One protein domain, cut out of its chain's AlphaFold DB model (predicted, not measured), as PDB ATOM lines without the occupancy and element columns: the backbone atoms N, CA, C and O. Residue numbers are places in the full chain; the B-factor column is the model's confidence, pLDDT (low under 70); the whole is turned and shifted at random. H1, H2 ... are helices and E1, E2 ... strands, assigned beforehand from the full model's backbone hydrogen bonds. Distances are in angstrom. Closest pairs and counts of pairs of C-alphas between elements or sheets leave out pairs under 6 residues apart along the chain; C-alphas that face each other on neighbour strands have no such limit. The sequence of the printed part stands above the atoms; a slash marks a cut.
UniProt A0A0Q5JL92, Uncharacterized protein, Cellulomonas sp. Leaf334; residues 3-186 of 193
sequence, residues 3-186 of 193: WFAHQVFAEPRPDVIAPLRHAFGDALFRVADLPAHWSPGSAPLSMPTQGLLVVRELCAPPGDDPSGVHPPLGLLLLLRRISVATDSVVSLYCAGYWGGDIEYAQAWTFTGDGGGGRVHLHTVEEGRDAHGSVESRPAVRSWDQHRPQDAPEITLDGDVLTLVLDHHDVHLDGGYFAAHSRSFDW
ATOM      1  N   TRP A   3       8.135   5.519  -1.456       65.06
ATOM      2  CA  TRP A   3       7.501   5.651  -2.764       65.06
ATOM      3  C   TRP A   3       5.984   5.723  -2.621       65.06
ATOM      4  O   TRP A   3       5.420   5.278  -1.624       65.06
ATOM      5  N   PHE A   4       5.346   6.335  -3.616       69.62
ATOM      6  CA  PHE A   4       3.936   6.702  -3.588       69.62
ATOM      7  C   PHE A   4       3.239   6.149  -4.829       69.62
ATOM      8  O   PHE A   4       3.775   6.228  -5.937       69.62
ATOM      9  N   ALA A   5       2.043   5.601  -4.650       71.00
ATOM     10  CA  ALA A   5       1.200   5.105  -5.727       71.00
ATOM     11  C   ALA A   5      -0.171   5.777  -5.641       71.00
ATOM     12  O   ALA A   5      -0.964   5.465  -4.758       71.00
ATOM     13  N   HIS A   6      -0.442   6.699  -6.565       78.44
ATOM     14  CA  HIS A   6      -1.762   7.309  -6.727       78.44
ATOM     15  C   HIS A   6      -2.378   6.805  -8.027       78.44
ATOM     16  O   HIS A   6      -1.768   6.947  -9.093       78.44
ATOM     17  N   GLN A   7      -3.547   6.185  -7.914       83.25
ATOM     18  CA  GLN A   7      -4.223   5.479  -8.992       83.25
ATOM     19  C   GLN A   7      -5.692   5.880  -9.038       83.25
ATOM     20  O   GLN A   7      -6.363   5.875  -8.010       83.25
ATOM     21  N   VAL A   8      -6.196   6.217 -10.223       86.75
ATOM     22  CA  VAL A   8      -7.645   6.305 -10.454       86.75
ATOM     23  C   VAL A   8      -8.112   5.020 -11.102       86.75
ATOM     24  O   VAL A   8      -7.496   4.593 -12.072       86.75
ATOM     25  N   PHE A   9      -9.190   4.454 -10.575       88.25
ATOM     26  CA  PHE A   9      -9.883   3.280 -11.081       88.25
ATOM     27  C   PHE A   9     -11.243   3.699 -11.631       88.25
ATOM     28  O   PHE A   9     -11.983   4.421 -10.958       88.25
ATOM     29  N   ALA A  10     -11.565   3.275 -12.849       89.25
ATOM     30  CA  ALA A  10     -12.853   3.562 -13.471       89.25
ATOM     31  C   ALA A  10     -13.207   2.525 -14.543       89.25
ATOM     32  O   ALA A  10     -12.324   1.877 -15.111       89.25
ATOM     33  N   GLU A  11     -14.490   2.412 -14.880       86.31
ATOM     34  CA  GLU A  11     -14.935   1.598 -16.013       86.31
ATOM     35  C   GLU A  11     -14.351   2.121 -17.348       86.31
ATOM     36  O   GLU A  11     -14.307   3.333 -17.581       86.31
ATOM     37  N   PRO A  12     -13.951   1.245 -18.291       84.50
ATOM     38  CA  PRO A  12     -13.351   1.640 -19.571       84.50
ATOM     39  C   PRO A  12     -14.394   2.064 -20.612       84.50
ATOM     40  O   PRO A  12     -14.349   1.636 -21.770       84.50
ATOM     41  N   ARG A  13     -15.375   2.870 -20.218       87.75
ATOM     42  CA  ARG A  13     -16.414   3.326 -21.141       87.75
ATOM     43  C   ARG A  13     -15.983   4.613 -21.849       87.75
ATOM     44  O   ARG A  13     -15.303   5.438 -21.238       87.75
ATOM     45  N   PRO A  14     -16.358   4.833 -23.123       88.62
ATOM     46  CA  PRO A  14     -15.924   6.017 -23.871       88.62
ATOM     47  C   PRO A  14     -16.270   7.356 -23.202       88.62
ATOM     48  O   PRO A  14     -15.474   8.294 -23.249       88.62
ATOM     49  N   ASP A  15     -17.433   7.435 -22.559       91.56
ATOM     50  CA  ASP A  15     -17.939   8.595 -21.822       91.56
ATOM     51  C   ASP A  15     -17.175   8.870 -20.514       91.56
ATOM     52  O   ASP A  15     -17.074  10.024 -20.107       91.56
ATOM     53  N   VAL A  16     -16.571   7.842 -19.910       90.00
ATOM     54  CA  VAL A  16     -15.669   7.944 -18.746       90.00
ATOM     55  C   VAL A  16     -14.234   8.261 -19.180       90.00
ATOM     56  O   VAL A  16     -13.558   9.105 -18.590       90.00
ATOM     57  N   ILE A  17     -13.763   7.622 -20.252       88.94
ATOM     58  CA  ILE A  17     -12.405   7.794 -20.783       88.94
ATOM     59  C   ILE A  17     -12.190   9.218 -21.294       88.94
ATOM     60  O   ILE A  17     -11.139   9.797 -21.036       88.94
ATOM     61  N   ALA A  18     -13.149   9.800 -22.018       90.19
ATOM     62  CA  ALA A  18     -13.001  11.131 -22.606       90.19
ATOM     63  C   ALA A  18     -12.638  12.234 -21.582       90.19
ATOM     64  O   ALA A  18     -11.634  12.924 -21.800       90.19
ATOM     65  N   PRO A  19     -13.366  12.412 -20.460       90.00
ATOM     66  CA  PRO A  19     -13.009  13.411 -19.456       90.00
ATOM     67  C   PRO A  19     -11.717  13.069 -18.702       90.00
ATOM     68  O   PRO A  19     -10.943  13.978 -18.401       90.00
ATOM     69  N   LEU A  20     -11.430  11.787 -18.444       88.38
ATOM     70  CA  LEU A  20     -10.161  11.379 -17.829       88.38
ATOM     71  C   LEU A  20      -8.971  11.661 -18.756       88.38
ATOM     72  O   LEU A  20      -7.946  12.159 -18.299       88.38
ATOM     73  N   ARG A  21      -9.116  11.440 -20.065       86.88
ATOM     74  CA  ARG A  21      -8.090  11.762 -21.068       86.88
ATOM     75  C   ARG A  21      -7.863  13.262 -21.156       86.88
ATOM     76  O   ARG A  21      -6.725  13.701 -21.246       86.88
ATOM     77  N   HIS A  22      -8.928  14.055 -21.083       87.62
ATOM     78  CA  HIS A  22      -8.797  15.507 -21.038       87.62
ATOM     79  C   HIS A  22      -8.014  15.980 -19.802       87.62
ATOM     80  O   HIS A  22      -7.206  16.900 -19.907       87.62
ATOM     81  N   ALA A  23      -8.228  15.344 -18.647       85.25
ATOM     82  CA  ALA A  23      -7.575  15.717 -17.396       85.25
ATOM     83  C   ALA A  23      -6.135  15.193 -17.254       85.25
ATOM     84  O   ALA A  23      -5.300  15.876 -16.667       85.25
ATOM     85  N   PHE A  24      -5.847  13.993 -17.769       82.44
ATOM     86  CA  PHE A  24      -4.608  13.257 -17.479       82.44
ATOM     87  C   PHE A  24      -3.778  12.889 -18.719       82.44
ATOM     88  O   PHE A  24      -2.690  12.330 -18.580       82.44
ATOM     89  N   GLY A  25      -4.253  13.199 -19.928       82.25
ATOM     90  CA  GLY A  25      -3.548  12.918 -21.181       82.25
ATOM     91  C   GLY A  25      -3.238  11.429 -21.367       82.25
ATOM     92  O   GLY A  25      -4.106  10.575 -21.186       82.25
ATOM     93  N   ASP A  26      -1.978  11.128 -21.686       72.75
ATOM     94  CA  ASP A  26      -1.485   9.781 -22.024       72.75
ATOM     95  C   ASP A  26      -1.232   8.879 -20.795       72.75
ATOM     96  O   ASP A  26      -0.638   7.799 -20.909       72.75
ATOM     97  N   ALA A  27      -1.631   9.314 -19.597       74.69
ATOM     98  CA  ALA A  27      -1.445   8.580 -18.344       74.69
ATOM     99  C   ALA A  27      -2.516   7.497 -18.100       74.69
ATOM    100  O   ALA A  27      -2.662   7.034 -16.971       74.69
ATOM    101  N   LEU A  28      -3.261   7.103 -19.136       77.12
ATOM    102  CA  LEU A  28      -4.375   6.159 -19.079       77.12
ATOM    103  C   LEU A  28      -3.973   4.755 -19.553       77.12
ATOM    104  O   LEU A  28      -3.455   4.592 -20.662       77.12
ATOM    105  N   PHE A  29      -4.284   3.734 -18.752       73.25
ATOM    106  CA  PHE A  29      -3.908   2.342 -19.015       73.25
ATOM    107  C   PHE A  29      -5.086   1.386 -18.821       73.25
ATOM    108  O   PHE A  29      -5.798   1.487 -17.824       73.25
ATOM    109  N   ARG A  30      -5.278   0.428 -19.735       72.69
ATOM    110  CA  ARG A  30      -6.326  -0.599 -19.616       72.69
ATOM    111  C   ARG A  30      -5.797  -1.836 -18.889       72.69
ATOM    112  O   ARG A  30      -4.774  -2.393 -19.275       72.69
ATOM    113  N   VAL A  31      -6.514  -2.285 -17.859       64.69
ATOM    114  CA  VAL A  31      -6.111  -3.419 -17.009       64.69
ATOM    115  C   VAL A  31      -6.387  -4.778 -17.650       64.69
ATOM    116  O   VAL A  31      -5.607  -5.698 -17.440       64.69
ATOM    117  N   ALA A  32      -7.419  -4.893 -18.494       60.84
ATOM    118  CA  ALA A  32      -7.793  -6.150 -19.163       60.84
ATOM    119  C   ALA A  32      -6.664  -6.781 -20.004       60.84
ATOM    120  O   ALA A  32      -6.678  -7.983 -20.258       60.84
ATOM    121  N   ASP A  33      -5.694  -5.972 -20.425       55.56
ATOM    122  CA  ASP A  33      -4.572  -6.417 -21.245       55.56
ATOM    123  C   ASP A  33      -3.338  -6.783 -20.397       55.56
ATOM    124  O   ASP A  33      -2.364  -7.326 -20.923       55.56
ATOM    125  N   LEU A  34      -3.350  -6.520 -19.082       53.84
ATOM    126  CA  LEU A  34      -2.230  -6.831 -18.196       53.84
ATOM    127  C   LEU A  34      -2.065  -8.355 -18.051       53.84
ATOM    128  O   LEU A  34      -3.044  -9.087 -17.906       53.84
ATOM    129  N   PRO A  35      -0.825  -8.867 -18.061       49.31
ATOM    130  CA  PRO A  35      -0.590 -10.286 -17.877       49.31
ATOM    131  C   PRO A  35      -1.015 -10.689 -16.462       49.31
ATOM    132  O   PRO A  35      -0.649 -10.035 -15.488       49.31
ATOM    133  N   ALA A  36      -1.706 -11.826 -16.341       49.72
ATOM    134  CA  ALA A  36      -2.085 -12.434 -15.058       49.72
ATOM    135  C   ALA A  36      -0.876 -12.888 -14.202       49.72
ATOM    136  O   ALA A  36      -1.024 -13.495 -13.148       49.72
ATOM    137  N   HIS A  37       0.351 -12.663 -14.675       48.81
ATOM    138  CA  HIS A  37       1.588 -12.993 -13.984       48.81
ATOM    139  C   HIS A  37       2.657 -11.943 -14.300       48.81
ATOM    140  O   HIS A  37       2.840 -11.540 -15.449       48.81
ATOM    141  N   TRP A  38       3.409 -11.529 -13.280       47.75
ATOM    142  CA  TRP A  38       4.537 -10.601 -13.431       47.75
ATOM    143  C   TRP A  38       5.908 -11.287 -13.568       47.75
ATOM    144  O   TRP A  38       6.908 -10.603 -13.789       47.75
ATOM    145  N   SER A  39       5.977 -12.626 -13.524       41.19
ATOM    146  CA  SER A  39       7.221 -13.393 -13.736       41.19
ATOM    147  C   SER A  39       6.985 -14.711 -14.487       41.19
ATOM    148  O   SER A  39       5.920 -15.312 -14.342       41.19
ATOM    149  N   PRO A  40       7.997 -15.249 -15.197       37.66
ATOM    150  CA  PRO A  40       8.042 -16.672 -15.526       37.66
ATOM    151  C   PRO A  40       8.146 -17.497 -14.231       37.66
ATOM    152  O   PRO A  40       9.085 -17.311 -13.460       37.66
ATOM    153  N   GLY A  41       7.191 -18.397 -13.984       41.47
ATOM    154  CA  GLY A  41       7.218 -19.331 -12.847       41.47
ATOM    155  C   GLY A  41       6.649 -18.816 -11.517       41.47
ATOM    156  O   GLY A  41       6.632 -19.571 -10.550       41.47
ATOM    157  N   SER A  42       6.160 -17.575 -11.442       42.25
ATOM    158  CA  SER A  42       5.376 -17.111 -10.287       42.25
ATOM    159  C   SER A  42       3.924 -17.579 -10.394       42.25
ATOM    160  O   SER A  42       3.382 -17.645 -11.500       42.25
ATOM    161  N   ALA A  43       3.290 -17.866  -9.253       40.97
ATOM    162  CA  ALA A  43       1.843 -18.057  -9.195       40.97
ATOM    163  C   ALA A  43       1.126 -16.822  -9.785       40.97
ATOM    164  O   ALA A  43       1.686 -15.721  -9.716       40.97
ATOM    165  N   PRO A  44      -0.060 -16.984 -10.400       42.69
ATOM    166  CA  PRO A  44      -0.805 -15.861 -10.948       42.69
ATOM    167  C   PRO A  44      -1.004 -14.800  -9.867       42.69
ATOM    168  O   PRO A  44      -1.429 -15.122  -8.759       42.69
ATOM    169  N   LEU A  45      -0.692 -13.544 -10.183       43.59
ATOM    170  CA  LEU A  45      -1.335 -12.455  -9.464       43.59
ATOM    171  C   LEU A  45      -2.731 -12.423 -10.059       43.59
ATOM    172  O   LEU A  45      -2.849 -12.237 -11.273       43.59
ATOM    173  N   SER A  46      -3.764 -12.664  -9.257       44.62
ATOM    174  CA  SER A  46      -5.141 -12.553  -9.730       44.62
ATOM    175  C   SER A  46      -5.454 -11.092  -9.991       44.62
ATOM    176  O   SER A  46      -6.019 -10.372  -9.176       44.62
ATOM    177  N   MET A  47      -4.979 -10.647 -11.146       47.81
ATOM    178  CA  MET A  47      -5.300  -9.375 -11.730       47.81
ATOM    179  C   MET A  47      -6.753  -9.431 -12.190       47.81
ATOM    180  O   MET A  47      -7.189 -10.458 -12.723       47.81
ATOM    181  N   PRO A  48      -7.489  -8.324 -12.052       46.34
ATOM    182  CA  PRO A  48      -8.809  -8.207 -12.639       46.34
ATOM    183  C   PRO A  48      -8.721  -8.500 -14.138       46.34
ATOM    184  O   PRO A  48      -8.011  -7.813 -14.868       46.34
ATOM    185  N   THR A  49      -9.473  -9.486 -14.623       47.50
ATOM    186  CA  THR A  49      -9.671  -9.701 -16.069       47.50
ATOM    187  C   THR A  49     -10.594  -8.644 -16.679       47.50
ATOM    188  O   THR A  49     -10.752  -8.564 -17.898       47.50
ATOM    189  N   GLN A  50     -11.213  -7.820 -15.834       52.56
ATOM    190  CA  GLN A  50     -12.202  -6.841 -16.232       52.56
ATOM    191  C   GLN A  50     -11.566  -5.475 -16.444       52.56
ATOM    192  O   GLN A  50     -10.946  -4.930 -15.541       52.56
ATOM    193  N   GLY A  51     -11.762  -4.964 -17.661       55.47
ATOM    194  CA  GLY A  51     -11.967  -3.579 -18.094       55.47
ATOM    195  C   GLY A  51     -11.241  -2.381 -17.473       55.47
ATOM    196  O   GLY A  51     -11.024  -1.433 -18.208       55.47
ATOM    197  N   LEU A  52     -10.879  -2.366 -16.200       66.25
ATOM    198  CA  LEU A  52     -10.539  -1.187 -15.414       66.25
ATOM    199  C   LEU A  52      -9.527  -0.261 -16.096       66.25
ATOM    200  O   LEU A  52      -8.495  -0.694 -16.618       66.25
ATOM    201  N   LEU A  53      -9.825   1.031 -16.073       72.12
ATOM    202  CA  LEU A  53      -8.901   2.077 -16.461       72.12
ATOM    203  C   LEU A  53      -8.088   2.496 -15.240       72.12
ATOM    204  O   LEU A  53      -8.667   2.855 -14.218       72.12
ATOM    205  N   VAL A  54      -6.763   2.481 -15.368       68.12
ATOM    206  CA  VAL A  54      -5.836   2.980 -14.353       68.12
ATOM    207  C   VAL A  54      -5.183   4.255 -14.851       68.12
ATOM    208  O   VAL A  54      -4.610   4.276 -15.942       68.12
ATOM    209  N   VAL A  55      -5.218   5.303 -14.031       64.44
ATOM    210  CA  VAL A  55      -4.386   6.500 -14.228       64.44
ATOM    211  C   VAL A  55      -3.196   6.436 -13.287       64.44
ATOM    212  O   VAL A  55      -3.408   6.350 -12.081       64.44
ATOM    213  N   ARG A  56      -1.957   6.465 -13.796       64.19
ATOM    214  CA  ARG A  56      -0.751   6.472 -12.939       64.19
ATOM    215  C   ARG A  56      -0.185   7.882 -12.762       64.19
ATOM    216  O   ARG A  56      -0.238   8.686 -13.682       64.19
ATOM    217  N   GLU A  57       0.415   8.106 -11.589       57.91
ATOM    218  CA  GLU A  57       1.215   9.291 -11.222       57.91
ATOM    219  C   GLU A  57       0.415  10.599 -11.106       57.91
ATOM    220  O   GLU A  57       0.666  11.582 -11.793       57.91
ATOM    221  N   LEU A  58      -0.546  10.627 -10.178       53.75
ATOM    222  CA  LEU A  58      -1.394  11.806  -9.955       53.75
ATOM    223  C   LEU A  58      -0.808  12.839  -8.983       53.75
ATOM    224  O   LEU A  58      -1.194  14.006  -9.040       53.75
ATOM    225  N   CYS A  59       0.107  12.450  -8.085       47.06
ATOM    226  CA  CYS A  59       0.820  13.413  -7.241       47.06
ATOM    227  C   CYS A  59       2.262  12.965  -6.984       47.06
ATOM    228  O   CYS A  59       2.503  11.812  -6.631       47.06
ATOM    229  N   ALA A  60       3.206  13.901  -7.093       45.59
ATOM    230  CA  ALA A  60       4.441  13.813  -6.326       45.59
ATOM    231  C   ALA A  60       4.087  14.038  -4.843       45.59
ATOM    232  O   ALA A  60       3.184  14.838  -4.567       45.59
ATOM    233  N   PRO A  61       4.735  13.350  -3.891       45.28
ATOM    234  CA  PRO A  61       4.486  13.608  -2.482       45.28
ATOM    235  C   PRO A  61       4.737  15.092  -2.169       45.28
ATOM    236  O   PRO A  61       5.771  15.628  -2.587       45.28
ATOM    237  N   PRO A  62       3.834  15.781  -1.449       41.78
ATOM    238  CA  PRO A  62       4.244  16.981  -0.736       41.78
ATOM    239  C   PRO A  62       5.330  16.554   0.267       41.78
ATOM    240  O   PRO A  62       5.250  15.466   0.829       41.78
ATOM    241  N   GLY A  63       6.394  17.351   0.396       49.69
ATOM    242  CA  GLY A  63       7.603  16.965   1.135       49.69
ATOM    243  C   GLY A  63       7.353  16.420   2.549       49.69
ATOM    244  O   GLY A  63       6.387  16.816   3.186       49.69
ATOM    245  N   ASP A  64       8.252  15.529   2.981       44.69
ATOM    246  CA  ASP A  64       8.541  14.939   4.307       44.69
ATOM    247  C   ASP A  64       7.422  14.604   5.321       44.69
ATOM    248  O   ASP A  64       7.737  13.998   6.344       44.69
ATOM    249  N   ASP A  65       6.143  14.887   5.067       45.22
ATOM    250  CA  ASP A  65       5.039  14.525   5.963       45.22
ATOM    251  C   ASP A  65       4.168  13.393   5.377       45.22
ATOM    252  O   ASP A  65       3.256  13.640   4.580       45.22
ATOM    253  N   PRO A  66       4.416  12.129   5.769       46.06
ATOM    254  CA  PRO A  66       3.623  10.983   5.333       46.06
ATOM    255  C   PRO A  66       2.202  10.958   5.924       46.06
ATOM    256  O   PRO A  66       1.377  10.179   5.457       46.06
ATOM    257  N   SER A  67       1.883  11.800   6.917       43.50
ATOM    258  CA  SER A  67       0.579  11.806   7.597       43.50
ATOM    259  C   SER A  67      -0.485  12.695   6.933       43.50
ATOM    260  O   SER A  67      -1.650  12.650   7.322       43.50
ATOM    261  N   GLY A  68      -0.109  13.476   5.909       49.69
ATOM    262  CA  GLY A  68      -0.934  14.563   5.367       49.69
ATOM    263  C   GLY A  68      -1.214  14.523   3.863       49.69
ATOM    264  O   GLY A  68      -1.670  15.527   3.313       49.69
ATOM    265  N   VAL A  69      -0.952  13.412   3.166       58.44
ATOM    266  CA  VAL A  69      -1.116  13.339   1.699       58.44
ATOM    267  C   VAL A  69      -2.590  13.186   1.318       58.44
ATOM    268  O   VAL A  69      -2.988  12.212   0.693       58.44
ATOM    269  N   HIS A  70      -3.447  14.133   1.692       66.81
ATOM    270  CA  HIS A  70      -4.795  14.195   1.141       66.81
ATOM    271  C   HIS A  70      -4.721  14.563  -0.345       66.81
ATOM    272  O   HIS A  70      -3.966  15.463  -0.728       66.81
ATOM    273  N   PRO A  71      -5.497  13.896  -1.209       74.88
ATOM    274  CA  PRO A  71      -5.540  14.261  -2.609       74.88
ATOM    275  C   PRO A  71      -6.096  15.684  -2.761       74.88
ATOM    276  O   PRO A  71      -6.966  16.097  -1.984       74.88
ATOM    277  N   PRO A  72      -5.640  16.451  -3.767       80.38
ATOM    278  CA  PRO A  72      -6.151  17.793  -4.000       80.38
ATOM    279  C   PRO A  72      -7.678  17.789  -4.140       80.38
ATOM    280  O   PRO A  72      -8.232  17.016  -4.922       80.38
ATOM    281  N   LEU A  73      -8.372  18.697  -3.445       82.75
ATOM    282  CA  LEU A  73      -9.838  18.792  -3.507       82.75
ATOM    283  C   LEU A  73     -10.355  18.913  -4.951       82.75
ATOM    284  O   LEU A  73     -11.371  18.317  -5.297       82.75
ATOM    285  N   GLY A  74      -9.637  19.644  -5.811       85.12
ATOM    286  CA  GLY A  74      -9.981  19.778  -7.229       85.12
ATOM    287  C   GLY A  74     -10.018  18.441  -7.976       85.12
ATOM    288  O   GLY A  74     -10.908  18.235  -8.798       85.12
ATOM    289  N   LEU A  75      -9.114  17.512  -7.641       85.94
ATOM    290  CA  LEU A  75      -9.104  16.156  -8.189       85.94
ATOM    291  C   LEU A  75     -10.327  15.369  -7.707       85.94
ATOM    292  O   LEU A  75     -11.045  14.806  -8.527       85.94
ATOM    293  N   LEU A  76     -10.619  15.383  -6.404       88.31
ATOM    294  CA  LEU A  76     -11.802  14.702  -5.861       88.31
ATOM    295  C   LEU A  76     -13.105  15.224  -6.486       88.31
ATOM    296  O   LEU A  76     -13.980  14.443  -6.853       88.31
ATOM    297  N   LEU A  77     -13.224  16.544  -6.662       90.38
ATOM    298  CA  LEU A  77     -14.381  17.160  -7.312       90.38
ATOM    299  C   LEU A  77     -14.493  16.773  -8.789       90.38
ATOM    300  O   LEU A  77     -15.605  16.566  -9.271       90.38
ATOM    301  N   LEU A  78     -13.372  16.677  -9.506       91.25
ATOM    302  CA  LEU A  78     -13.351  16.200 -10.886       91.25
ATOM    303  C   LEU A  78     -13.845  14.752 -10.974       91.25
ATOM    304  O   LEU A  78     -14.757  14.478 -11.747       91.25
ATOM    305  N   LEU A  79     -13.287  13.843 -10.172       91.69
ATOM    306  CA  LEU A  79     -13.653  12.423 -10.202       91.69
ATOM    307  C   LEU A  79     -15.123  12.209  -9.834       91.69
ATOM    308  O   LEU A  79     -15.828  11.481 -10.528       91.69
ATOM    309  N   ARG A  80     -15.618  12.930  -8.821       92.38
ATOM    310  CA  ARG A  80     -17.042  12.938  -8.474       92.38
ATOM    311  C   ARG A  80     -17.915  13.427  -9.628       92.38
ATOM    312  O   ARG A  80     -18.949  12.831  -9.903       92.38
ATOM    313  N   ARG A  81     -17.516  14.508 -10.311       92.62
ATOM    314  CA  ARG A  81     -18.253  15.025 -11.478       92.62
ATOM    315  C   ARG A  81     -18.307  14.006 -12.608       92.62
ATOM    316  O   ARG A  81     -19.359  13.887 -13.218       92.62
ATOM    317  N   ILE A  82     -17.208  13.300 -12.869       93.00
ATOM    318  CA  ILE A  82     -17.171  12.233 -13.876       93.00
ATOM    319  C   ILE A  82     -18.148  11.131 -13.472       93.00
ATOM    320  O   ILE A  82     -19.064  10.861 -14.232       93.00
ATOM    321  N   SER A  83     -18.024  10.601 -12.250       93.56
ATOM    322  CA  SER A  83     -18.905   9.554 -11.721       93.56
ATOM    323  C   SER A  83     -20.393   9.896 -11.857       93.56
ATOM    324  O   SER A  83     -21.155   9.095 -12.390       93.56
ATOM    325  N   VAL A  84     -20.799  11.107 -11.460       93.25
ATOM    326  CA  VAL A  84     -22.194  11.570 -11.573       93.25
ATOM    327  C   VAL A  84     -22.623  11.763 -13.029       93.25
ATOM    328  O   VAL A  84     -23.740  11.412 -13.390       93.25
ATOM    329  N   ALA A  85     -21.769  12.352 -13.867       93.56
ATOM    330  CA  ALA A  85     -22.121  12.653 -15.254       93.56
ATOM    331  C   ALA A  85     -22.258  11.394 -16.117       93.56
ATOM    332  O   ALA A  85     -23.013  11.408 -17.086       93.56
ATOM    333  N   THR A  86     -21.518  10.339 -15.782       92.19
ATOM    334  CA  THR A  86     -21.526   9.084 -16.531       92.19
ATOM    335  C   THR A  86     -22.382   8.015 -15.871       92.19
ATOM    336  O   THR A  86     -22.652   7.010 -16.506       92.19
ATOM    337  N   ASP A  87     -22.838   8.194 -14.635       92.25
ATOM    338  CA  ASP A  87     -23.415   7.098 -13.851       92.25
ATOM    339  C   ASP A  87     -22.444   5.897 -13.791       92.25
ATOM    340  O   ASP A  87     -22.704   4.799 -14.288       92.25
ATOM    341  N   SER A  88     -21.230   6.159 -13.296       90.12
ATOM    342  CA  SER A  88     -20.156   5.160 -13.186       90.12
ATOM    343  C   SER A  88     -19.487   5.205 -11.829       90.12
ATOM    344  O   SER A  88     -19.427   6.257 -11.183       90.12
ATOM    345  N   VAL A  89     -18.893   4.081 -11.442       91.75
ATOM    346  CA  VAL A  89     -17.988   4.048 -10.297       91.75
ATOM    347  C   VAL A  89     -16.635   4.632 -10.703       91.75
ATOM    348  O   VAL A  89     -16.028   4.233 -11.697       91.75
ATOM    349  N   VAL A  90     -16.156   5.607  -9.929       92.12
ATOM    350  CA  VAL A  90     -14.820   6.193 -10.093       92.12
ATOM    351  C   VAL A  90     -14.154   6.258  -8.730       92.12
ATOM    352  O   VAL A  90     -14.684   6.883  -7.812       92.12
ATOM    353  N   SER A  91     -12.973   5.659  -8.601       92.19
ATOM    354  CA  SER A  91     -12.223   5.652  -7.347       92.19
ATOM    355  C   SER A  91     -10.848   6.272  -7.498       92.19
ATOM    356  O   SER A  91     -10.195   6.115  -8.523       92.19
ATOM    357  N   LEU A  92     -10.383   6.940  -6.449       90.69
ATOM    358  CA  LEU A  92      -8.996   7.327  -6.251       90.69
ATOM    359  C   LEU A  92      -8.421   6.489  -5.119       90.69
ATOM    360  O   LEU A  92      -8.961   6.510  -4.019       90.69
ATOM    361  N   TYR A  93      -7.313   5.810  -5.379       87.81
ATOM    362  CA  TYR A  93      -6.521   5.081  -4.402       87.81
ATOM    363  C   TYR A  93      -5.156   5.746  -4.253       87.81
ATOM    364  O   TYR A  93      -4.481   6.025  -5.246       87.81
ATOM    365  N   CYS A  94      -4.745   5.983  -3.014       84.62
ATOM    366  CA  CYS A  94      -3.441   6.526  -2.675       84.62
ATOM    367  C   CYS A  94      -2.767   5.618  -1.651       84.62
ATOM    368  O   CYS A  94      -3.341   5.366  -0.595       84.62
ATOM    369  N   ALA A  95      -1.536   5.196  -1.924       81.62
ATOM    370  CA  ALA A  95      -0.713   4.464  -0.973       81.62
ATOM    371  C   ALA A  95       0.712   5.009  -0.915       81.62
ATOM    372  O   ALA A  95       1.273   5.424  -1.935       81.62
ATOM    373  N   GLY A  96       1.284   4.994   0.281       77.56
ATOM    374  CA  GLY A  96       2.693   5.249   0.529       77.56
ATOM    375  C   GLY A  96       3.349   4.012   1.108       77.56
ATOM    376  O   GLY A  96       2.740   3.260   1.869       77.56
ATOM    377  N   TYR A  97       4.602   3.810   0.734       75.88
ATOM    378  CA  TYR A  97       5.325   2.597   1.056       75.88
ATOM    379  C   TYR A  97       6.715   2.904   1.592       75.88
ATOM    380  O   TYR A  97       7.412   3.797   1.089       75.88
ATOM    381  N   TRP A  98       7.154   2.091   2.543       75.56
ATOM    382  CA  TRP A  98       8.490   2.118   3.121       75.56
ATOM    383  C   TRP A  98       8.982   0.691   3.330       75.56
ATOM    384  O   TRP A  98       8.225  -0.198   3.685       75.56
ATOM    385  N   GLY A  99      10.254   0.427   3.029       71.44
ATOM    386  CA  GLY A  99      10.818  -0.923   3.179       71.44
ATOM    387  C   GLY A  99      10.231  -1.998   2.250       71.44
ATOM    388  O   GLY A  99      10.715  -3.122   2.272       71.44
ATOM    389  N   GLY A 100       9.268  -1.650   1.389       68.00
ATOM    390  CA  GLY A 100       8.500  -2.604   0.584       68.00
ATOM    391  C   GLY A 100       7.098  -2.863   1.134       68.00
ATOM    392  O   GLY A 100       6.293  -3.443   0.419       68.00
ATOM    393  N   ASP A 101       6.793  -2.367   2.330       70.88
ATOM    394  CA  ASP A 101       5.491  -2.490   2.973       70.88
ATOM    395  C   ASP A 101       4.659  -1.217   2.781       70.88
ATOM    396  O   ASP A 101       5.195  -0.135   2.522       70.88
ATOM    397  N   ILE A 102       3.333  -1.354   2.870       76.12
ATOM    398  CA  ILE A 102       2.399  -0.222   2.859       76.12
ATOM    399  C   ILE A 102       2.459   0.443   4.234       76.12
ATOM    400  O   ILE A 102       2.115  -0.180   5.232       76.12
ATOM    401  N   GLU A 103       2.847   1.714   4.274       77.56
ATOM    402  CA  GLU A 103       2.830   2.535   5.495       77.56
ATOM    403  C   GLU A 103       1.482   3.228   5.679       77.56
ATOM    404  O   GLU A 103       0.994   3.409   6.791       77.56
ATOM    405  N   TYR A 104       0.860   3.622   4.570       81.62
ATOM    406  CA  TYR A 104      -0.495   4.138   4.576       81.62
ATOM    407  C   TYR A 104      -1.187   3.813   3.261       81.62
ATOM    408  O   TYR A 104      -0.570   3.784   2.194       81.62
ATOM    409  N   ALA A 105      -2.497   3.630   3.336       85.75
ATOM    410  CA  ALA A 105      -3.363   3.559   2.177       85.75
ATOM    411  C   ALA A 105      -4.677   4.269   2.483       85.75
ATOM    412  O   ALA A 105      -5.182   4.228   3.603       85.75
ATOM    413  N   GLN A 106      -5.232   4.937   1.488       89.25
ATOM    414  CA  GLN A 106      -6.509   5.624   1.599       89.25
ATOM    415  C   GLN A 106      -7.172   5.707   0.233       89.25
ATOM    416  O   GLN A 106      -6.496   5.691  -0.801       89.25
ATOM    417  N   ALA A 107      -8.492   5.814   0.219       91.06
ATOM    418  CA  ALA A 107      -9.228   5.898  -1.021       91.06
ATOM    419  C   ALA A 107     -10.548   6.647  -0.912       91.06
ATOM    420  O   ALA A 107     -11.164   6.710   0.148       91.06
ATOM    421  N   TRP A 108     -10.988   7.157  -2.059       92.44
ATOM    422  CA  TRP A 108     -12.286   7.783  -2.272       92.44
ATOM    423  C   TRP A 108     -12.965   7.085  -3.439       92.44
ATOM    424  O   TRP A 108     -12.420   7.100  -4.537       92.44
ATOM    425  N   THR A 109     -14.144   6.515  -3.222       93.19
ATOM    426  CA  THR A 109     -14.976   5.904  -4.267       93.19
ATOM    427  C   THR A 109     -16.232   6.738  -4.442       93.19
ATOM    428  O   THR A 109     -16.938   6.991  -3.469       93.19
ATOM    429  N   PHE A 110     -16.521   7.143  -5.674       93.31
ATOM    430  CA  PHE A 110     -17.746   7.835  -6.053       93.31
ATOM    431  C   PHE A 110     -18.644   6.905  -6.861       93.31
ATOM    432  O   PHE A 110     -18.165   6.244  -7.783       93.31
ATOM    433  N   THR A 111     -19.931   6.879  -6.522       89.56
ATOM    434  CA  THR A 111     -20.968   6.137  -7.248       89.56
ATOM    435  C   THR A 111     -21.920   7.110  -7.947       89.56
ATOM    436  O   THR A 111     -22.294   8.137  -7.371       89.56
ATOM    437  N   GLY A 112     -22.306   6.782  -9.182       79.62
ATOM    438  CA  GLY A 112     -23.090   7.644 -10.073       79.62
ATOM    439  C   GLY A 112     -24.428   8.132  -9.511       79.62
ATOM    440  O   GLY A 112     -24.785   9.301  -9.686       79.62
ATOM    441  N   ASP A 113     -25.103   7.285  -8.732       70.31
ATOM    442  CA  ASP A 113     -26.294   7.626  -7.950       70.31
ATOM    443  C   ASP A 113     -25.970   8.701  -6.893       70.31
ATOM    444  O   ASP A 113     -25.302   8.459  -5.882       70.31
ATOM    445  N   GLY A 114     -26.420   9.936  -7.146       65.44
ATOM    446  CA  GLY A 114     -26.417  11.029  -6.167       65.44
ATOM    447  C   GLY A 114     -25.036  11.601  -5.830       65.44
ATOM    448  O   GLY A 114     -24.919  12.520  -5.010       65.44
ATOM    449  N   GLY A 115     -23.975  11.089  -6.460       64.88
ATOM    450  CA  GLY A 115     -22.596  11.451  -6.153       64.88
ATOM    451  C   GLY A 115     -22.214  11.090  -4.724       64.88
ATOM    452  O   GLY A 115     -21.478  11.859  -4.095       64.88
ATOM    453  N   GLY A 116     -22.758   9.982  -4.210       77.12
ATOM    454  CA  GLY A 116     -22.334   9.375  -2.956       77.12
ATOM    455  C   GLY A 116     -20.841   9.067  -3.010       77.12
ATOM    456  O   GLY A 116     -20.349   8.497  -3.980       77.12
ATOM    457  N   GLY A 117     -20.109   9.515  -1.992       84.56
ATOM    458  CA  GLY A 117     -18.688   9.230  -1.836       84.56
ATOM    459  C   GLY A 117     -18.483   8.301  -0.650       84.56
ATOM    460  O   GLY A 117     -19.045   8.563   0.411       84.56
ATOM    461  N   ARG A 118     -17.670   7.259  -0.792       90.38
ATOM    462  CA  ARG A 118     -17.163   6.446   0.318       90.38
ATOM    463  C   ARG A 118     -15.673   6.683   0.477       90.38
ATOM    464  O   ARG A 118     -14.951   6.751  -0.515       90.38
ATOM    465  N   VAL A 119     -15.230   6.818   1.719       90.75
ATOM    466  CA  VAL A 119     -13.820   6.968   2.071       90.75
ATOM    467  C   VAL A 119     -13.370   5.721   2.811       90.75
ATOM    468  O   VAL A 119     -14.091   5.243   3.682       90.75
ATOM    469  N   HIS A 120     -12.185   5.230   2.463       91.25
ATOM    470  CA  HIS A 120     -11.500   4.129   3.137       91.25
ATOM    471  C   HIS A 120     -10.138   4.618   3.614       91.25
ATOM    472  O   HIS A 120      -9.404   5.219   2.830       91.25
ATOM    473  N   LEU A 121      -9.787   4.358   4.869       89.31
ATOM    474  CA  LEU A 121      -8.511   4.738   5.466       89.31
ATOM    475  C   LEU A 121      -7.881   3.530   6.153       89.31
ATOM    476  O   LEU A 121      -8.494   2.921   7.029       89.31
ATOM    477  N   HIS A 122      -6.650   3.206   5.771       87.31
ATOM    478  CA  HIS A 122      -5.843   2.226   6.479       87.31
ATOM    479  C   HIS A 122      -5.514   2.752   7.871       87.31
ATOM    480  O   HIS A 122      -4.986   3.856   8.019       87.31
ATOM    481  N   THR A 123      -5.806   1.944   8.878       85.19
ATOM    482  CA  THR A 123      -5.525   2.246  10.275       85.19
ATOM    483  C   THR A 123      -4.957   1.029  10.980       85.19
ATOM    484  O   THR A 123      -5.076  -0.100  10.507       85.19
ATOM    485  N   VAL A 124      -4.357   1.259  12.141       82.75
ATOM    486  CA  VAL A 124      -3.898   0.196  13.029       82.75
ATOM    487  C   VAL A 124      -4.791   0.215  14.258       82.75
ATOM    488  O   VAL A 124      -4.861   1.229  14.953       82.75
ATOM    489  N   GLU A 125      -5.486  -0.887  14.514       81.44
ATOM    490  CA  GLU A 125      -6.237  -1.065  15.753       81.44
ATOM    491  C   GLU A 125      -5.378  -1.799  16.780       81.44
ATOM    492  O   GLU A 125      -4.738  -2.812  16.487       81.44
ATOM    493  N   GLU A 126      -5.358  -1.275  18.004       83.50
ATOM    494  CA  GLU A 126      -4.720  -1.936  19.136       83.50
ATOM    495  C   GLU A 126      -5.722  -2.876  19.807       83.50
ATOM    496  O   GLU A 126      -6.692  -2.455  20.442       83.50
ATOM    497  N   GLY A 127      -5.474  -4.172  19.669       79.56
ATOM    498  CA  GLY A 127      -6.164  -5.225  20.393       79.56
ATOM    499  C   GLY A 127      -5.339  -5.742  21.566       79.56
ATOM    500  O   GLY A 127      -4.171  -5.395  21.754       79.56
ATOM    501  N   ARG A 128      -5.948  -6.628  22.355       82.94
ATOM    502  CA  ARG A 128      -5.208  -7.511  23.261       82.94
ATOM    503  C   ARG A 128      -5.393  -8.952  22.829       82.94
ATOM    504  O   ARG A 128      -6.517  -9.368  22.550       82.94
ATOM    505  N   ASP A 129      -4.302  -9.703  22.796       81.94
ATOM    506  CA  ASP A 129      -4.358 -11.143  22.579       81.94
ATOM    507  C   ASP A 129      -4.948 -11.868  23.808       81.94
ATOM    508  O   ASP A 129      -5.216 -11.274  24.859       81.94
ATOM    509  N   ALA A 130      -5.134 -13.184  23.695       82.62
ATOM    510  CA  ALA A 130      -5.652 -14.015  24.787       82.62
ATOM    511  C   ALA A 130      -4.768 -14.008  26.056       82.62
ATOM    512  O   ALA A 130      -5.224 -14.425  27.121       82.62
ATOM    513  N   HIS A 131      -3.524 -13.531  25.958       86.06
ATOM    514  CA  HIS A 131      -2.557 -13.432  27.052       86.06
ATOM    515  C   HIS A 131      -2.445 -12.000  27.608       86.06
ATOM    516  O   HIS A 131      -1.660 -11.754  28.523       86.06
ATOM    517  N   GLY A 132      -3.243 -11.057  27.095       83.38
ATOM    518  CA  GLY A 132      -3.262  -9.659  27.518       83.38
ATOM    519  C   GLY A 132      -2.168  -8.784  26.899       83.38
ATOM    520  O   GLY A 132      -2.076  -7.610  27.281       83.38
ATOM    521  N   SER A 133      -1.376  -9.317  25.964       85.88
ATOM    522  CA  SER A 133      -0.365  -8.582  25.195       85.88
ATOM    523  C   SER A 133      -1.046  -7.656  24.195       85.88
ATOM    524  O   SER A 133      -2.042  -8.042  23.589       85.88
ATOM    525  N   VAL A 134      -0.521  -6.442  24.016       83.81
ATOM    526  CA  VAL A 134      -1.023  -5.522  22.987       83.81
ATOM    527  C   VAL A 134      -0.621  -6.062  21.617       83.81
ATOM    528  O   VAL A 134       0.562  -6.287  21.366       83.81
ATOM    529  N   GLU A 135      -1.606  -6.282  20.754       83.88
ATOM    530  CA  GLU A 135      -1.415  -6.712  19.373       83.88
ATOM    531  C   GLU A 135      -1.971  -5.626  18.454       83.88
ATOM    532  O   GLU A 135      -3.147  -5.274  18.530       83.88
ATOM    533  N   SER A 136      -1.119  -5.087  17.590       80.44
ATOM    534  CA  SER A 136      -1.526  -4.152  16.548       80.44
ATOM    535  C   SER A 136      -1.998  -4.938  15.333       80.44
ATOM    536  O   SER A 136      -1.227  -5.714  14.767       80.44
ATOM    537  N   ARG A 137      -3.251  -4.737  14.921       81.00
ATOM    538  CA  ARG A 137      -3.805  -5.364  13.719       81.00
ATOM    539  C   ARG A 137      -4.137  -4.310  12.666       81.00
ATOM    540  O   ARG A 137      -4.691  -3.265  13.014       81.00
ATOM    541  N   PRO A 138      -3.804  -4.560  11.391       80.31
ATOM    542  CA  PRO A 138      -4.239  -3.691  10.312       80.31
ATOM    543  C   PRO A 138      -5.763  -3.757  10.199       80.31
ATOM    544  O   PRO A 138      -6.351  -4.835  10.257       80.31
ATOM    545  N   ALA A 139      -6.383  -2.598  10.032       86.19
ATOM    546  CA  ALA A 139      -7.818  -2.446   9.870       86.19
ATOM    547  C   ALA A 139      -8.111  -1.337   8.854       86.19
ATOM    548  O   ALA A 139      -7.252  -0.494   8.569       86.19
ATOM    549  N   VAL A 140      -9.331  -1.301   8.321       88.00
ATOM    550  CA  VAL A 140      -9.774  -0.197   7.467       88.00
ATOM    551  C   VAL A 140     -10.966   0.500   8.091       88.00
ATOM    552  O   VAL A 140     -12.007  -0.104   8.335       88.00
ATOM    553  N   ARG A 141     -10.830   1.805   8.292       90.19
ATOM    554  CA  ARG A 141     -11.934   2.681   8.667       90.19
ATOM    555  C   ARG A 141     -12.649   3.173   7.420       90.19
ATOM    556  O   ARG A 141     -12.013   3.681   6.497       90.19
ATOM    557  N   SER A 142     -13.968   3.013   7.393       90.62
ATOM    558  CA  SER A 142     -14.812   3.360   6.252       90.62
ATOM    559  C   SER A 142     -16.005   4.216   6.668       90.62
ATOM    560  O   SER A 142     -16.685   3.944   7.663       90.62
ATOM    561  N   TRP A 143     -16.299   5.248   5.880       90.06
ATOM    562  CA  TRP A 143     -17.456   6.123   6.085       90.06
ATOM    563  C   TRP A 143     -17.933   6.755   4.774       90.06
ATOM    564  O   TRP A 143     -17.177   6.866   3.809       90.06
ATOM    565  N   ASP A 144     -19.193   7.204   4.732       86.75
ATOM    566  CA  ASP A 144     -19.688   7.975   3.586       86.75
ATOM    567  C   ASP A 144     -19.315   9.463   3.744       86.75
ATOM    568  O   ASP A 144     -19.495  10.072   4.799       86.75
ATOM    569  N   GLN A 145     -18.796  10.072   2.679       76.81
ATOM    570  CA  GLN A 145     -18.240  11.428   2.650       76.81
ATOM    571  C   GLN A 145     -19.282  12.523   2.937       76.81
ATOM    572  O   GLN A 145     -18.932  13.611   3.388       76.81
ATOM    573  N   HIS A 146     -20.560  12.253   2.663       70.06
ATOM    574  CA  HIS A 146     -21.668  13.202   2.843       70.06
ATOM    575  C   HIS A 146     -22.486  12.957   4.106       70.06
ATOM    576  O   HIS A 146     -23.635  13.386   4.206       70.06
ATOM    577  N   ARG A 147     -21.908  12.252   5.074       61.59
ATOM    578  CA  ARG A 147     -22.615  11.904   6.294       61.59
ATOM    579  C   ARG A 147     -23.031  13.128   7.119       61.59
ATOM    580  O   ARG A 147     -22.246  14.066   7.262       61.59
ATOM    581  N   PRO A 148     -24.234  13.094   7.726       56.81
ATOM    582  CA  PRO A 148     -24.505  13.851   8.944       56.81
ATOM    583  C   PRO A 148     -23.448  13.503  10.004       56.81
ATOM    584  O   PRO A 148     -22.961  12.374  10.014       56.81
ATOM    585  N   GLN A 149     -23.124  14.434  10.904       55.47
ATOM    586  CA  GLN A 149     -22.077  14.277  11.935       55.47
ATOM    587  C   GLN A 149     -22.159  12.974  12.764       55.47
ATOM    588  O   GLN A 149     -21.141  12.556  13.306       55.47
ATOM    589  N   ASP A 150     -23.322  12.317  12.808       58.06
ATOM    590  CA  ASP A 150     -23.604  11.154  13.661       58.06
ATOM    591  C   ASP A 150     -23.591   9.793  12.943       58.06
ATOM    592  O   ASP A 150     -23.868   8.763  13.560       58.06
ATOM    593  N   ALA A 151     -23.338   9.740  11.633       62.28
ATOM    594  CA  ALA A 151     -23.409   8.462  10.930       62.28
ATOM    595  C   ALA A 151     -22.157   7.591  11.206       62.28
ATOM    596  O   ALA A 151     -21.028   8.071  11.074       62.28
ATOM    597  N   PRO A 152     -22.340   6.300  11.549       71.56
ATOM    598  CA  PRO A 152     -21.345   5.501  12.269       71.56
ATOM    599  C   PRO A 152     -20.186   5.058  11.384       71.56
ATOM    600  O   PRO A 152     -20.386   4.291  10.436       71.56
ATOM    601  N   GLU A 153     -18.981   5.563  11.640       84.00
ATOM    602  CA  GLU A 153     -17.744   5.009  11.074       84.00
ATOM    603  C   GLU A 153     -17.707   3.496  11.328       84.00
ATOM    604  O   GLU A 153     -18.001   3.047  12.438       84.00
ATOM    605  N   ILE A 154     -17.415   2.715  10.288       88.31
ATOM    606  CA  ILE A 154     -17.328   1.258  10.395       88.31
ATOM    607  C   ILE A 154     -15.878   0.822  10.226       88.31
ATOM    608  O   ILE A 154     -15.177   1.321   9.344       88.31
ATOM    609  N   THR A 155     -15.450  -0.123  11.058       88.38
ATOM    610  CA  THR A 155     -14.198  -0.853  10.863       88.38
ATOM    611  C   THR A 155     -14.482  -2.075   9.996       88.38
ATOM    612  O   THR A 155     -15.438  -2.812  10.244       88.38
ATOM    613  N   LEU A 156     -13.666  -2.267   8.965       86.75
ATOM    614  CA  LEU A 156     -13.724  -3.376   8.024       86.75
ATOM    615  C   LEU A 156     -12.424  -4.181   8.077       86.75
ATOM    616  O   LEU A 156     -11.337  -3.614   8.230       86.75
ATOM    617  N   ASP A 157     -12.556  -5.494   7.893       82.56
ATOM    618  CA  ASP A 157     -11.431  -6.394   7.654       82.56
ATOM    619  C   ASP A 157     -10.935  -6.268   6.204       82.56
ATOM    620  O   ASP A 157     -11.715  -6.019   5.282       82.56
ATOM    621  N   GLY A 158      -9.636  -6.495   5.998       78.81
ATOM    622  CA  GLY A 158      -8.986  -6.446   4.687       78.81
ATOM    623  C   GLY A 158      -8.111  -5.209   4.494       78.81
ATOM    624  O   GLY A 158      -7.724  -4.539   5.452       78.81
ATOM    625  N   ASP A 159      -7.759  -4.921   3.243       84.19
ATOM    626  CA  ASP A 159      -6.955  -3.760   2.869       84.19
ATOM    627  C   ASP A 159      -7.751  -2.772   2.003       84.19
ATOM    628  O   ASP A 159      -8.734  -3.118   1.341       84.19
ATOM    629  N   VAL A 160      -7.310  -1.512   2.003       87.75
ATOM    630  CA  VAL A 160      -7.989  -0.416   1.296       87.75
ATOM    631  C   VAL A 160      -8.123  -0.691  -0.199       87.75
ATOM    632  O   VAL A 160      -9.133  -0.319  -0.789       87.75
ATOM    633  N   LEU A 161      -7.130  -1.319  -0.832       84.62
ATOM    634  CA  LEU A 161      -7.173  -1.562  -2.267       84.62
ATOM    635  C   LEU A 161      -8.218  -2.621  -2.610       84.62
ATOM    636  O   LEU A 161      -9.019  -2.395  -3.514       84.62
ATOM    637  N   THR A 162      -8.255  -3.729  -1.870       83.50
ATOM    638  CA  THR A 162      -9.286  -4.761  -2.047       83.50
ATOM    639  C   THR A 162     -10.685  -4.168  -1.885       83.50
ATOM    640  O   THR A 162     -11.538  -4.380  -2.742       83.50
ATOM    641  N   LEU A 163     -10.903  -3.340  -0.857       87.88
ATOM    642  CA  LEU A 163     -12.191  -2.672  -0.641       87.88
ATOM    643  C   LEU A 163     -12.557  -1.690  -1.753       87.88
ATOM    644  O   LEU A 163     -13.734  -1.530  -2.046       87.88
ATOM    645  N   VAL A 164     -11.582  -1.009  -2.357       88.88
ATOM    646  CA  VAL A 164     -11.817  -0.117  -3.502       88.88
ATOM    647  C   VAL A 164     -12.206  -0.907  -4.736       88.88
ATOM    648  O   VAL A 164     -13.165  -0.533  -5.400       88.88
ATOM    649  N   LEU A 165     -11.467  -1.971  -5.039       84.69
ATOM    650  CA  LEU A 165     -11.697  -2.807  -6.212       84.69
ATOM    651  C   LEU A 165     -13.041  -3.538  -6.149       84.69
ATOM    652  O   LEU A 165     -13.678  -3.698  -7.186       84.69
ATOM    653  N   ASP A 166     -13.523  -3.867  -4.951       85.50
ATOM    654  CA  ASP A 166     -14.865  -4.420  -4.747       85.50
ATOM    655  C   ASP A 166     -15.972  -3.494  -5.291       85.50
ATOM    656  O   ASP A 166     -16.922  -3.969  -5.902       85.50
ATOM    657  N   HIS A 167     -15.810  -2.161  -5.205       87.38
ATOM    658  CA  HIS A 167     -16.758  -1.213  -5.832       87.38
ATOM    659  C   HIS A 167     -16.763  -1.278  -7.364       87.38
ATOM    660  O   HIS A 167     -17.681  -0.749  -7.982       87.38
ATOM    661  N   HIS A 168     -15.742  -1.876  -7.978       85.94
ATOM    662  CA  HIS A 168     -15.629  -2.071  -9.427       85.94
ATOM    663  C   HIS A 168     -15.923  -3.521  -9.839       85.94
ATOM    664  O   HIS A 168     -15.546  -3.912 -10.942       85.94
ATOM    665  N   ASP A 169     -16.531  -4.327  -8.959       82.81
ATOM    666  CA  ASP A 169     -16.765  -5.768  -9.155       82.81
ATOM    667  C   ASP A 169     -15.471  -6.547  -9.468       82.81
ATOM    668  O   ASP A 169     -15.439  -7.529 -10.218       82.81
ATOM    669  N   VAL A 170     -14.364  -6.078  -8.892       77.44
ATOM    670  CA  VAL A 170     -13.042  -6.662  -9.049       77.44
ATOM    671  C   VAL A 170     -12.617  -7.335  -7.754       77.44
ATOM    672  O   VAL A 170     -12.458  -6.695  -6.716       77.44
ATOM    673  N   HIS A 171     -12.294  -8.620  -7.858       75.25
ATOM    674  CA  HIS A 171     -11.774  -9.405  -6.746       75.25
ATOM    675  C   HIS A 171     -10.346  -9.864  -7.041       75.25
ATOM    676  O   HIS A 171     -10.067 -10.436  -8.096       75.25
ATOM    677  N   LEU A 172      -9.436  -9.602  -6.103       66.69
ATOM    678  CA  LEU A 172      -8.061 -10.086  -6.157       66.69
ATOM    679  C   LEU A 172      -7.977 -11.427  -5.418       66.69
ATOM    680  O   LEU A 172      -8.017 -11.447  -4.185       66.69
ATOM    681  N   ASP A 173      -7.811 -12.553  -6.122       54.59
ATOM    682  CA  ASP A 173      -7.482 -13.800  -5.417       54.59
ATOM    683  C   ASP A 173      -6.086 -13.673  -4.786       54.59
ATOM    684  O   ASP A 173      -5.080 -13.453  -5.464       54.59
ATOM    685  N   GLY A 174      -6.022 -13.801  -3.461       54.62
ATOM    686  CA  GLY A 174      -4.771 -13.718  -2.701       54.62
ATOM    687  C   GLY A 174      -4.452 -12.340  -2.113       54.62
ATOM    688  O   GLY A 174      -3.406 -12.202  -1.485       54.62
ATOM    689  N   GLY A 175      -5.338 -11.347  -2.269       47.56
ATOM    690  CA  GLY A 175      -5.358 -10.139  -1.427       47.56
ATOM    691  C   GLY A 175      -4.176  -9.179  -1.578       47.56
ATOM    692  O   GLY A 175      -3.975  -8.332  -0.715       47.56
ATOM    693  N   TYR A 176      -3.366  -9.291  -2.638       50.22
ATOM    694  CA  TYR A 176      -2.202  -8.419  -2.783       50.22
ATOM    695  C   TYR A 176      -1.919  -8.029  -4.237       50.22
ATOM    696  O   TYR A 176      -1.183  -8.704  -4.960       50.22
ATOM    697  N   PHE A 177      -2.475  -6.889  -4.669       51.94
ATOM    698  CA  PHE A 177      -1.984  -6.198  -5.860       51.94
ATOM    699  C   PHE A 177      -0.840  -5.270  -5.471       51.94
ATOM    700  O   PHE A 177      -0.991  -4.148  -4.989       51.94
ATOM    701  N   ALA A 178       0.348  -5.793  -5.696       50.72
ATOM    702  CA  ALA A 178       1.586  -5.190  -5.299       50.72
ATOM    703  C   ALA A 178       2.130  -4.284  -6.409       50.72
ATOM    704  O   ALA A 178       3.085  -4.681  -7.051       50.72
ATOM    705  N   ALA A 179       1.634  -3.066  -6.654       49.69
ATOM    706  CA  ALA A 179       2.182  -2.213  -7.735       49.69
ATOM    707  C   ALA A 179       3.729  -1.988  -7.704       49.69
ATOM    708  O   ALA A 179       4.307  -1.511  -8.679       49.69
ATOM    709  N   HIS A 180       4.407  -2.363  -6.612       46.19
ATOM    710  CA  HIS A 180       5.834  -2.695  -6.512       46.19
ATOM    711  C   HIS A 180       6.248  -4.081  -7.040       46.19
ATOM    712  O   HIS A 180       5.889  -5.134  -6.516       46.19
ATOM    713  N   SER A 181       7.226  -4.065  -7.945       34.78
ATOM    714  CA  SER A 181       8.603  -4.479  -7.582       34.78
ATOM    715  C   SER A 181       9.557  -4.464  -8.780       34.78
ATOM    716  O   SER A 181      10.757  -4.663  -8.605       34.78
ATOM    717  N   ARG A 182       9.075  -4.204 -10.004       40.94
ATOM    718  CA  ARG A 182       9.921  -4.139 -11.207       40.94
ATOM    719  C   ARG A 182       9.438  -3.077 -12.187       40.94
ATOM    720  O   ARG A 182       8.286  -2.655 -12.141       40.94
ATOM    721  N   SER A 183      10.329  -2.663 -13.088       46.62
ATOM    722  CA  SER A 183       9.981  -1.871 -14.269       46.62
ATOM    723  C   SER A 183       8.934  -2.628 -15.091       46.62
ATOM    724  O   SER A 183       9.270  -3.538 -15.849       46.62
ATOM    725  N   PHE A 184       7.663  -2.297 -14.901       49.84
ATOM    726  CA  PHE A 184       6.580  -2.792 -15.734       49.84
ATOM    727  C   PHE A 184       6.477  -1.893 -16.969       49.84
ATOM    728  O   PHE A 184       6.419  -0.668 -16.838       49.84
ATOM    729  N   ASP A 185       6.497  -2.477 -18.168       61.00
ATOM    730  CA  ASP A 185       6.412  -1.726 -19.425       61.00
ATOM    731  C   ASP A 185       4.966  -1.282 -19.689       61.00
ATOM    732  O   ASP A 185       4.261  -1.803 -20.556       61.00
ATOM    733  N   TRP A 186       4.527  -0.284 -18.920       60.59
ATOM    734  CA  TRP A 186       3.212   0.343 -19.035       60.59
ATOM    735  C   TRP A 186       2.929   0.878 -20.443       60.59
ATOM    736  O   TRP A 186       1.767   1.003 -20.825       60.59
TER     737      TRP A 186
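This is residues 3 to 186 of the 193 residues of an uncharacterized protein of Cellulomonas sp. Leaf334 (UniProt A0A0Q5JL92). One long, twisted sheet of eight strands forms the body, with H1 and H2 over one face and the short H3 packed on the other. The hairpin of E6 and E7 ends in an arm, with residues 129 to 133 at its tip. The printed part has 184 residues, in the order E1 H1 E2 E3 H2 E4 E5 E6 E7 E8 H3; the antiparallel sheet runs E2 E3 E1 E4 E5 E6 E7 E8. The class is mixed, helices and strands; the whole is compact, with a radius of gyration of the C-alphas of 17.1 A and spans of 56 by 50 by 34 A.

Find C-alpha 3 at (7.501, 5.651, -2.764); from there E1, residues 3 to 10, runs 23.1 A. Next come H1, residues 14 to 24, 14.9 A; E2, residues 28 to 30, 7.1 A; and E3, residues 53 to 56, 9.9 A. H2, residues 73 to 86, runs 20.0 A from (-9.838, 18.792, -3.507). Then read E4, residues 90 to 98, 27.1 A; E5, residues 101 to 111, 29.6 A; E6, residues 116 to 128, 35.6 A; E7, residues 134 to 144, 30.1 A; and E8, residues 154 to 156, 6.3 A. E5, E6 and E7 bend at residues 104, 122 and 138, by 60, 53 and 54 degrees. H3, residues 160 to 166, 10.0 A, ends at (-14.865, -4.420, -4.747).

Start at inner strand E1: N 5 and O 95 of E4 are 2.8 A apart, and N 53 of E3 and O 10 are 2.8 A apart, both within hydrogen-bond range. E4 to E8 form a meander, each strand the antiparallel neighbour of the one before; look at N 94 and O 106, 2.8 A, in the hairpin E4 and E5, and N 123 and O 139, 2.9 A, in the hairpin E6 and E7. E1, H1, E2 and E3, H2, E4 are split strand-helix-strand units, each with another strand between its two strands, and with right-handed crossovers. H1 is on the sheet at a height of 8.4 A, over E3. H2 is on the same face at a height of 8.2 A, over E4 and E5. H2 touches H1 with residues 82 to 86 alone, at a shallow tilt of 16 degrees, opposite ways; the closest C-alphas, of Val 16 and Thr 86, are 6.4 A apart. H3 is on the opposite face; its closest C-alpha pair with E6, Val 160 and His 120, is 6.0 A apart. H2 and H3 have each O i to N i+4 pair within hydrogen-bond range; H1 has 6 of 7.

The C-alphas farthest apart, of His 22 and His 131, are 56.5 A apart. The printed part has no cut; the links E2 to E3 and E3 to H2 are long. Mean pLDDT of the printed part is 73.5, and residues under 70 include 31 to 52, 54 to 70 and 172 to 186.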